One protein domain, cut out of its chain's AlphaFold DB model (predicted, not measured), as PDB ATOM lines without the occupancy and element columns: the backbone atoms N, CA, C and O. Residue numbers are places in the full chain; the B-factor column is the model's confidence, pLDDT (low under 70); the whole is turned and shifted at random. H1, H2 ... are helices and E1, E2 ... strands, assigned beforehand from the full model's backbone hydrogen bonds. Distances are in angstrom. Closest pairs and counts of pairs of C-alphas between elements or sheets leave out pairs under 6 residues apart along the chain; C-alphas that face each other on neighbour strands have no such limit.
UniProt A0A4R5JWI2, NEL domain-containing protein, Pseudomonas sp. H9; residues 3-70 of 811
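This is residues 3 to 70 of the 811 residues of the protein "NEL domain-containing protein" of Pseudomonas sp. H9 (UniProt A0A4R5JWI2). A two-stranded hairpin, E1 and E2, stands at one end with the short helix H1 packed over one of its faces, and the longer helix H3 leads away from H1 as an arm that ends in H4, turned back at a corner. H2 is a short helix off to one side, near H1, and residues 59 to 64, at the far corner of the arm, stick out. The printed part has 68 residues with two named strands and four named helices, in the order E1, E2, H1, H2, H3, H4; the sheet, E1 - E2, is antiparallel and the class is mixed, helices and strands. The whole is only just loose, close to compact, with a radius of gyration of the C-alphas of 13.3 A and spans of 36 by 27 by 21 A.

Strand E1 is residues 7 to 11, 13.5 A from first to last C-alpha, beginning at C-alpha 7 (-30.689, 48.488, 9.257). Strand E2 is residues 17 to 22, 12.1 A. Helix H1 is residues 24 to 31, 10.4 A, and H2 is residues 34 to 39, 8.6 A. H3, the longest helix, is residues 47 to 60, 20.2 A, beginning at C-alpha 47 (-27.860, 35.451, 13.057). H4 is residues 62 to 68, 9.7 A, ending at C-alpha 68 (-48.451, 34.433, 14.279).

Residues 3 to 4 pair with residues 7 to 8 of E1, antiparallel. E1 and E2 form a hairpin, antiparallel at 172 degrees; N 8 and O 22 are 2.8 A apart and N 10 and O 19 are 3.0 A apart, within hydrogen-bond range. The closest C-alphas of E1 and H1 are those of Tyr 8 and Leu 24, 5.7 A apart; those of E2 and H1 are Ser 19 and Ser 27, 5.9 A. H1 and H2 are close but not clearly touching, with the closest C-alphas, Leu 29 and Arg 37, 7.2 A apart. H3 touches H1 with its residues 47 to 51 alone; the closest C-alphas are Ala 26 and Ala 47, 4.9 A, at a steep tilt of 69.5 degrees, only just short of about perpendicular, opposite ways. H3 and H4 only just touch, with 3 pairs of C-alphas within 8 A, and only at the corner by their link; the closest are Ala 58 and Ala 65, 5.2 A. H2 and H3 are apart. In H1, H2, H3 and H4 every O i to N i+4 pair is within hydrogen-bond range.

The two C-alphas farthest apart are those of Gln 14 and Ala 60, 37.0 A. The printed part has no cut and no long link; the link from H2 to H3 is short, and the others are tight. The mean pLDDT of the printed part is 82.1, and residues 63 and 70 are under 70.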
ATOM      1  N   ARG A   3     -36.321  50.372  13.159       84.88
ATOM      2  CA  ARG A   3     -35.806  50.265  11.786       84.88
ATOM      3  C   ARG A   3     -35.281  51.630  11.337       84.88
ATOM      4  O   ARG A   3     -35.998  52.620  11.427       84.88
ATOM      5  N   THR A   4     -34.056  51.661  10.838       82.94
ATOM      6  CA  THR A   4     -33.365  52.843  10.307       82.94
ATOM      7  C   THR A   4     -32.929  52.596   8.859       82.94
ATOM      8  O   THR A   4     -33.066  51.480   8.353       82.94
ATOM      9  N   ALA A   5     -32.405  53.624   8.185       76.88
ATOM     10  CA  ALA A   5     -31.883  53.504   6.820       76.88
ATOM     11  C   ALA A   5     -30.682  52.540   6.716       76.88
ATOM     12  O   ALA A   5     -30.500  51.904   5.685       76.88
ATOM     13  N   GLU A   6     -29.911  52.382   7.797       76.25
ATOM     14  CA  GLU A   6     -28.717  51.524   7.860       76.25
ATOM     15  C   GLU A   6     -29.018  50.106   8.388       76.25
ATOM     16  O   GLU A   6     -28.112  49.295   8.537       76.25
ATOM     17  N   GLY A   7     -30.281  49.783   8.699       86.69
ATOM     18  CA  GLY A   7     -30.689  48.488   9.257       86.69
ATOM     19  C   GLY A   7     -31.489  48.626  10.551       86.69
ATOM     20  O   GLY A   7     -32.212  49.602  10.754       86.69
ATOM     21  N   TYR A   8     -31.398  47.644  11.445       88.31
ATOM     22  CA  TYR A   8     -32.136  47.625  12.706       88.31
ATOM     23  C   TYR A   8     -31.242  47.987  13.894       88.31
ATOM     24  O   TYR A   8     -30.166  47.415  14.072       88.31
ATOM     25  N   THR A   9     -31.737  48.878  14.752       87.75
ATOM     26  CA  THR A   9     -31.083  49.284  16.003       87.75
ATOM     27  C   THR A   9     -31.882  48.742  17.190       87.75
ATOM     28  O   THR A   9     -33.110  48.893  17.256       87.75
ATOM     29  N   ALA A  10     -31.212  48.059  18.115       86.62
ATOM     30  CA  ALA A  10     -31.824  47.550  19.343       86.62
ATOM     31  C   ALA A  10     -31.463  48.450  20.525       86.62
ATOM     32  O   ALA A  10     -30.333  48.919  20.611       86.62
ATOM     33  N   TYR A  11     -32.418  48.645  21.431       86.75
ATOM     34  CA  TYR A  11     -32.244  49.407  22.663       86.75
ATOM     35  C   TYR A  11     -32.724  48.560  23.837       86.75
ATOM     36  O   TYR A  11     -33.648  47.756  23.655       86.75
ATOM     37  N   ASP A  12     -32.116  48.735  25.005       84.19
ATOM     38  CA  ASP A  12     -32.613  48.165  26.255       84.19
ATOM     39  C   ASP A  12     -33.826  48.946  26.798       84.19
ATOM     40  O   ASP A  12     -34.327  49.892  26.180       84.19
ATOM     41  N   ALA A  13     -34.327  48.537  27.966       79.88
ATOM     42  CA  ALA A  13     -35.483  49.161  28.608       79.88
ATOM     43  C   ALA A  13     -35.213  50.600  29.099       79.88
ATOM     44  O   ALA A  13     -36.158  51.341  29.363       79.88
ATOM     45  N   GLN A  14     -33.945  50.999  29.215       85.69
ATOM     46  CA  GLN A  14     -33.498  52.332  29.612       85.69
ATOM     47  C   GLN A  14     -33.194  53.221  28.393       85.69
ATOM     48  O   GLN A  14     -32.855  54.393  28.557       85.69
ATOM     49  N   GLY A  15     -33.355  52.694  27.172       80.38
ATOM     50  CA  GLY A  15     -33.077  53.401  25.925       80.38
ATOM     51  C   GLY A  15     -31.598  53.404  25.530       80.38
ATOM     52  O   GLY A  15     -31.225  54.150  24.625       80.38
ATOM     53  N   LEU A  16     -30.757  52.590  26.173       83.00
ATOM     54  CA  LEU A  16     -29.351  52.437  25.815       83.00
ATOM     55  C   LEU A  16     -29.211  51.549  24.574       83.00
ATOM     56  O   LEU A  16     -29.890  50.530  24.444       83.00
ATOM     57  N   GLU A  17     -28.334  51.928  23.646       86.75
ATOM     58  CA  GLU A  17     -28.129  51.204  22.389       86.75
ATOM     59  C   GLU A  17     -27.412  49.862  22.623       86.75
ATOM     60  O   GLU A  17     -26.284  49.815  23.104       86.75
ATOM     61  N   LEU A  18     -28.063  48.762  22.238       82.56
ATOM     62  CA  LEU A  18     -27.523  47.397  22.296       82.56
ATOM     63  C   LEU A  18     -26.899  46.957  20.961       82.56
ATOM     64  O   LEU A  18     -26.042  46.075  20.913       82.56
ATOM     65  N   SER A  19     -27.363  47.523  19.843       83.25
ATOM     66  CA  SER A  19     -26.809  47.282  18.504       83.25
ATOM     67  C   SER A  19     -27.277  48.338  17.511       83.25
ATOM     68  O   SER A  19     -28.397  48.823  17.654       83.25
ATOM     69  N   LYS A  20     -26.475  48.621  16.476       84.50
ATOM     70  CA  LYS A  20     -26.773  49.614  15.433       84.50
ATOM     71  C   LYS A  20     -26.462  49.106  14.033       84.50
ATOM     72  O   LYS A  20     -25.422  48.486  13.819       84.50
ATOM     73  N   GLY A  21     -27.366  49.397  13.095       77.06
ATOM     74  CA  GLY A  21     -27.165  49.155  11.662       77.06
ATOM     75  C   GLY A  21     -26.957  47.683  11.296       77.06
ATOM     76  O   GLY A  21     -26.203  47.369  10.384       77.06
ATOM     77  N   GLN A  22     -27.557  46.759  12.051       84.19
ATOM     78  CA  GLN A  22     -27.417  45.319  11.814       84.19
ATOM     79  C   GLN A  22     -28.682  44.741  11.165       84.19
ATOM     80  O   GLN A  22     -29.729  45.394  11.087       84.19
ATOM     81  N   SER A  23     -28.602  43.494  10.697       86.62
ATOM     82  CA  SER A  23     -29.781  42.761  10.228       86.62
ATOM     83  C   SER A  23     -30.776  42.533  11.371       86.62
ATOM     84  O   SER A  23     -30.398  42.490  12.543       86.62
ATOM     85  N   LEU A  24     -32.058  42.345  11.034       86.12
ATOM     86  CA  LEU A  24     -33.120  42.091  12.015       86.12
ATOM     87  C   LEU A  24     -32.740  40.964  12.988       86.12
ATOM     88  O   LEU A  24     -32.853  41.145  14.195       86.12
ATOM     89  N   TYR A  25     -32.233  39.839  12.472       89.06
ATOM     90  CA  TYR A  25     -31.852  38.669  13.269       89.06
ATOM     91  C   TYR A  25     -30.661  38.940  14.195       89.06
ATOM     92  O   TYR A  25     -30.680  38.532  15.353       89.06
ATOM     93  N   ALA A  26     -29.650  39.674  13.722       85.81
ATOM     94  CA  ALA A  26     -28.489  40.033  14.536       85.81
ATOM     95  C   ALA A  26     -28.860  41.012  15.663       85.81
ATOM     96  O   ALA A  26     -28.420  40.844  16.802       85.81
ATOM     97  N   SER A  27     -29.703  42.005  15.374       87.88
ATOM     98  CA  SER A  27     -30.198  42.946  16.385       87.88
ATOM     99  C   SER A  27     -31.137  42.270  17.386       87.88
ATOM    100  O   SER A  27     -31.123  42.618  18.564       87.88
ATOM    101  N   LEU A  28     -31.919  41.279  16.942       87.56
ATOM    102  CA  LEU A  28     -32.823  40.508  17.794       87.56
ATOM    103  C   LEU A  28     -32.055  39.574  18.733       87.56
ATOM    104  O   LEU A  28     -32.354  39.544  19.922       87.56
ATOM    105  N   LEU A  29     -31.002  38.907  18.243       87.25
ATOM    106  CA  LEU A  29     -30.104  38.135  19.101       87.25
ATOM    107  C   LEU A  29     -29.499  39.011  20.184       87.25
ATOM    108  O   LEU A  29     -29.547  38.607  21.332       87.25
ATOM    109  N   LYS A  30     -29.007  40.212  19.865       85.88
ATOM    110  CA  LYS A  30     -28.428  41.141  20.856       85.88
ATOM    111  C   LYS A  30     -29.453  41.739  21.826       85.88
ATOM    112  O   LYS A  30     -29.075  42.138  22.920       85.88
ATOM    113  N   ALA A  31     -30.727  41.790  21.441       86.31
ATOM    114  CA  ALA A  31     -31.815  42.261  22.295       86.31
ATOM    115  C   ALA A  31     -32.334  41.186  23.267       86.31
ATOM    116  O   ALA A  31     -32.934  41.526  24.284       86.31
ATOM    117  N   LEU A  32     -32.134  39.899  22.959       85.69
ATOM    118  CA  LEU A  32     -32.540  38.802  23.837       85.69
ATOM    119  C   LEU A  32     -31.629  38.714  25.077       85.69
ATOM    120  O   LEU A  32     -30.424  38.936  24.966       85.69
ATOM    121  N   PRO A  33     -32.149  38.357  26.261       85.44
ATOM    122  CA  PRO A  33     -31.312  37.990  27.401       85.44
ATOM    123  C   PRO A  33     -30.453  36.748  27.109       85.44
ATOM    124  O   PRO A  33     -30.850  35.880  26.329       85.44
ATOM    125  N   ASP A  34     -29.301  36.621  27.780       81.81
ATOM    126  CA  ASP A  34     -28.424  35.444  27.650       81.81
ATOM    127  C   ASP A  34     -29.149  34.127  27.946       81.81
ATOM    128  O   ASP A  34     -28.948  33.142  27.239       81.81
ATOM    129  N   SER A  35     -30.042  34.126  28.940       83.31
ATOM    130  CA  SER A  35     -30.834  32.955  29.323       83.31
ATOM    131  C   SER A  35     -31.744  32.456  28.196       83.31
ATOM    132  O   SER A  35     -31.848  31.253  27.981       83.31
ATOM    133  N   GLU A  36     -32.363  33.368  27.443       84.62
ATOM    134  CA  GLU A  36     -33.258  33.035  26.325       84.62
ATOM    135  C   GLU A  36     -32.467  32.539  25.109       84.62
ATOM    136  O   GLU A  36     -32.848  31.568  24.458       84.62
ATOM    137  N   ARG A  37     -31.309  33.154  24.830       88.19
ATOM    138  CA  ARG A  37     -30.403  32.679  23.774       88.19
ATOM    139  C   ARG A  37     -29.902  31.262  24.053       88.19
ATOM    140  O   ARG A  37     -29.925  30.422  23.156       88.19
ATOM    141  N   GLN A  38     -29.501  30.986  25.296       84.69
ATOM    142  CA  GLN A  38     -29.059  29.656  25.719       84.69
ATOM    143  C   GLN A  38     -30.187  28.622  25.631       84.69
ATOM    144  O   GLN A  38     -29.951  27.520  25.140       84.69
ATOM    145  N   ALA A  39     -31.413  28.979  26.025       82.19
ATOM    146  CA  ALA A  39     -32.577  28.097  25.907       82.19
ATOM    147  C   ALA A  39     -32.910  27.737  24.446       82.19
ATOM    148  O   ALA A  39     -33.335  26.617  24.170       82.19
ATOM    149  N   LEU A  40     -32.671  28.657  23.507       80.62
ATOM    150  CA  LEU A  40     -32.832  28.433  22.065       80.62
ATOM    151  C   LEU A  40     -31.605  27.783  21.403       80.62
ATOM    152  O   LEU A  40     -31.612  27.550  20.196       80.62
ATOM    153  N   ASN A  41     -30.553  27.486  22.172       85.19
ATOM    154  CA  ASN A  41     -29.274  26.972  21.685       85.19
ATOM    155  C   ASN A  41     -28.634  27.871  20.599       85.19
ATOM    156  O   ASN A  41     -28.070  27.392  19.615       85.19
ATOM    157  N   LEU A  42     -28.748  29.192  20.773       84.38
ATOM    158  CA  LEU A  42     -28.236  30.219  19.864       84.38
ATOM    159  C   LEU A  42     -27.168  31.077  20.555       84.38
ATOM    160  O   LEU A  42     -27.234  31.352  21.750       84.38
ATOM    161  N   GLN A  43     -26.186  31.542  19.784       85.06
ATOM    162  CA  GLN A  43     -25.118  32.431  20.251       85.06
ATOM    163  C   GLN A  43     -25.389  33.871  19.800       85.06
ATOM    164  O   GLN A  43     -26.105  34.114  18.832       85.06
ATOM    165  N   ILE A  44     -24.782  34.865  20.456       82.00
ATOM    166  CA  ILE A  44     -25.058  36.288  20.162       82.00
ATOM    167  C   ILE A  44     -24.702  36.712  18.718       82.00
ATOM    168  O   ILE A  44     -25.198  37.727  18.226       82.00
ATOM    169  N   HIS A  45     -23.877  35.920  18.022       82.00
ATOM    170  CA  HIS A  45     -23.449  36.139  16.637       82.00
ATOM    171  C   HIS A  45     -24.057  35.153  15.619       82.00
ATOM    172  O   HIS A  45     -23.736  35.232  14.437       82.00
ATOM    173  N   SER A  46     -24.956  34.246  16.019       84.12
ATOM    174  CA  SER A  46     -25.513  33.208  15.133       84.12
ATOM    175  C   SER A  46     -26.765  33.667  14.369       84.12
ATOM    176  O   SER A  46     -27.797  32.994  14.375       84.12
ATOM    177  N   ALA A  47     -26.704  34.839  13.726       84.69
ATOM    178  CA  ALA A  47     -27.860  35.451  13.057       84.69
ATOM    179  C   ALA A  47     -28.419  34.590  11.909       84.69
ATOM    180  O   ALA A  47     -29.635  34.511  11.743       84.69
ATOM    181  N   GLN A  48     -27.541  33.914  11.162       83.38
ATOM    182  CA  GLN A  48     -27.932  33.002  10.088       83.38
ATOM    183  C   GLN A  48     -28.641  31.750  10.631       83.38
ATOM    184  O   GLN A  48     -29.718  31.406  10.156       83.38
ATOM    185  N   SER A  49     -28.112  31.132  11.692       83.56
ATOM    186  CA  SER A  49     -28.747  29.966  12.321       83.56
ATOM    187  C   SER A  49     -30.124  30.295  12.906       83.56
ATOM    188  O   SER A  49     -31.041  29.486  12.799       83.56
ATOM    189  N   LEU A  50     -30.310  31.498  13.466       85.62
ATOM    190  CA  LEU A  50     -31.632  31.964  13.903       85.62
ATOM    191  C   LEU A  50     -32.605  32.093  12.717       85.62
ATOM    192  O   LEU A  50     -33.765  31.699  12.825       85.62
ATOM    193  N   GLN A  51     -32.148  32.629  11.582       85.75
ATOM    194  CA  GLN A  51     -32.968  32.759  10.377       85.75
ATOM    195  C   GLN A  51     -33.388  31.391   9.816       85.75
ATOM    196  O   GLN A  51     -34.560  31.201   9.483       85.75
ATOM    197  N   GLU A  52     -32.462  30.435   9.748       83.88
ATOM    198  CA  GLU A  52     -32.716  29.071   9.268       83.88
ATOM    199  C   GLU A  52     -33.697  28.322  10.184       83.88
ATOM    200  O   GLU A  52     -34.663  27.734   9.695       83.88
ATOM    201  N   GLN A  53     -33.528  28.415  11.510       83.81
ATOM    202  CA  GLN A  53     -34.445  27.796  12.474       83.81
ATOM    203  C   GLN A  53     -35.855  28.398  12.407       83.81
ATOM    204  O   GLN A  53     -36.838  27.657  12.389       83.81
ATOM    205  N   LEU A  54     -35.982  29.728  12.312       82.31
ATOM    206  CA  LEU A  54     -37.287  30.384  12.164       82.31
ATOM    207  C   LEU A  54     -37.980  29.991  10.853       82.31
ATOM    208  O   LEU A  54     -39.199  29.817  10.831       82.31
ATOM    209  N   CYS A  55     -37.216  29.815   9.770       81.12
ATOM    210  CA  CYS A  55     -37.748  29.331   8.499       81.12
ATOM    211  C   CYS A  55     -38.233  27.878   8.612       81.12
ATOM    212  O   CYS A  55     -39.361  27.580   8.220       81.12
ATOM    213  N   ALA A  56     -37.434  26.997   9.220       79.31
ATOM    214  CA  ALA A  56     -37.805  25.603   9.441       79.31
ATOM    215  C   ALA A  56     -39.087  25.476  10.285       79.31
ATOM    216  O   ALA A  56     -39.988  24.724   9.915       79.31
ATOM    217  N   ILE A  57     -39.219  26.269  11.356       79.81
ATOM    218  CA  ILE A  57     -40.425  26.309  12.201       79.81
ATOM    219  C   ILE A  57     -41.644  26.788  11.396       79.81
ATOM    220  O   ILE A  57     -42.717  26.188  11.481       79.81
ATOM    221  N   ALA A  58     -41.488  27.831  10.574       77.81
ATOM    222  CA  ALA A  58     -42.579  28.360   9.757       77.81
ATOM    223  C   ALA A  58     -43.044  27.383   8.659       77.81
ATOM    224  O   ALA A  58     -44.226  27.366   8.307       77.81
ATOM    225  N   VAL A  59     -42.132  26.568   8.119       76.88
ATOM    226  CA  VAL A  59     -42.451  25.533   7.123       76.88
ATOM    227  C   VAL A  59     -43.100  24.313   7.778       76.88
ATOM    228  O   VAL A  59     -44.063  23.785   7.222       76.88
ATOM    229  N   ALA A  60     -42.610  23.894   8.947       74.06
ATOM    230  CA  ALA A  60     -43.110  22.724   9.665       74.06
ATOM    231  C   ALA A  60     -44.544  22.911  10.194       74.06
ATOM    232  O   ALA A  60     -45.329  21.966  10.156       74.06
ATOM    233  N   ASP A  61     -44.917  24.124  10.625       77.56
ATOM    234  CA  ASP A  61     -46.285  24.447  11.052       77.56
ATOM    235  C   ASP A  61     -46.783  25.750  10.411       77.56
ATOM    236  O   ASP A  61     -46.864  26.824  11.022       77.56
ATOM    237  N   ARG A  62     -47.183  25.629   9.140       72.81
ATOM    238  CA  ARG A  62     -47.763  26.734   8.361       72.81
ATOM    239  C   ARG A  62     -48.991  27.362   9.025       72.81
ATOM    240  O   ARG A  62     -49.268  28.537   8.799       72.81
ATOM    241  N   THR A  63     -49.728  26.614   9.847       68.56
ATOM    242  CA  THR A  63     -50.966  27.091  10.483       68.56
ATOM    243  C   THR A  63     -50.668  27.952  11.707       68.56
ATOM    244  O   THR A  63     -51.344  28.956  11.951       68.56
ATOM    245  N   ALA A  64     -49.659  27.579  12.496       74.12
ATOM    246  CA  ALA A  64     -49.133  28.427  13.558       74.12
ATOM    247  C   ALA A  64     -48.445  29.674  12.988       74.12
ATOM    248  O   ALA A  64     -48.706  30.773  13.477       74.12
ATOM    249  N   ALA A  65     -47.662  29.535  11.912       78.69
ATOM    250  CA  ALA A  65     -47.031  30.664  11.226       78.69
ATOM    251  C   ALA A  65     -48.067  31.669  10.696       78.69
ATOM    252  O   ALA A  65     -47.945  32.868  10.935       78.69
ATOM    253  N   ALA A  66     -49.139  31.186  10.056       70.12
ATOM    254  CA  ALA A  66     -50.252  32.020   9.609       70.12
ATOM    255  C   ALA A  66     -50.894  32.790  10.779       70.12
ATOM    256  O   ALA A  66     -51.048  34.008  10.699       70.12
ATOM    257  N   ARG A  67     -51.188  32.119  11.904       75.44
ATOM    258  CA  ARG A  67     -51.723  32.778  13.113       75.44
ATOM    259  C   ARG A  67     -50.768  33.827  13.686       75.44
ATOM    260  O   ARG A  67     -51.218  34.914  14.039       75.44
ATOM    261  N   ALA A  68     -49.473  33.523  13.762       71.19
ATOM    262  CA  ALA A  68     -48.451  34.433  14.279       71.19
ATOM    263  C   ALA A  68     -48.268  35.676  13.391       71.19
ATOM    264  O   ALA A  68     -48.042  36.772  13.898       71.19
ATOM    265  N   LEU A  69     -48.439  35.527  12.075       72.75
ATOM    266  CA  LEU A  69     -48.441  36.622  11.099       72.75
ATOM    267  C   LEU A  69     -49.763  37.414  11.075       72.75
ATOM    268  O   LEU A  69     -49.928  38.303  10.240       72.75
ATOM    269  N   GLY A  70     -50.722  37.087  11.949       67.44
ATOM    270  CA  GLY A  70     -52.049  37.705  11.967       67.44
ATOM    271  C   GLY A  70     -52.916  37.333  10.760       67.44
ATOM    272  O   GLY A  70     -53.930  37.986  10.511       67.44
TER     273      GLY A  70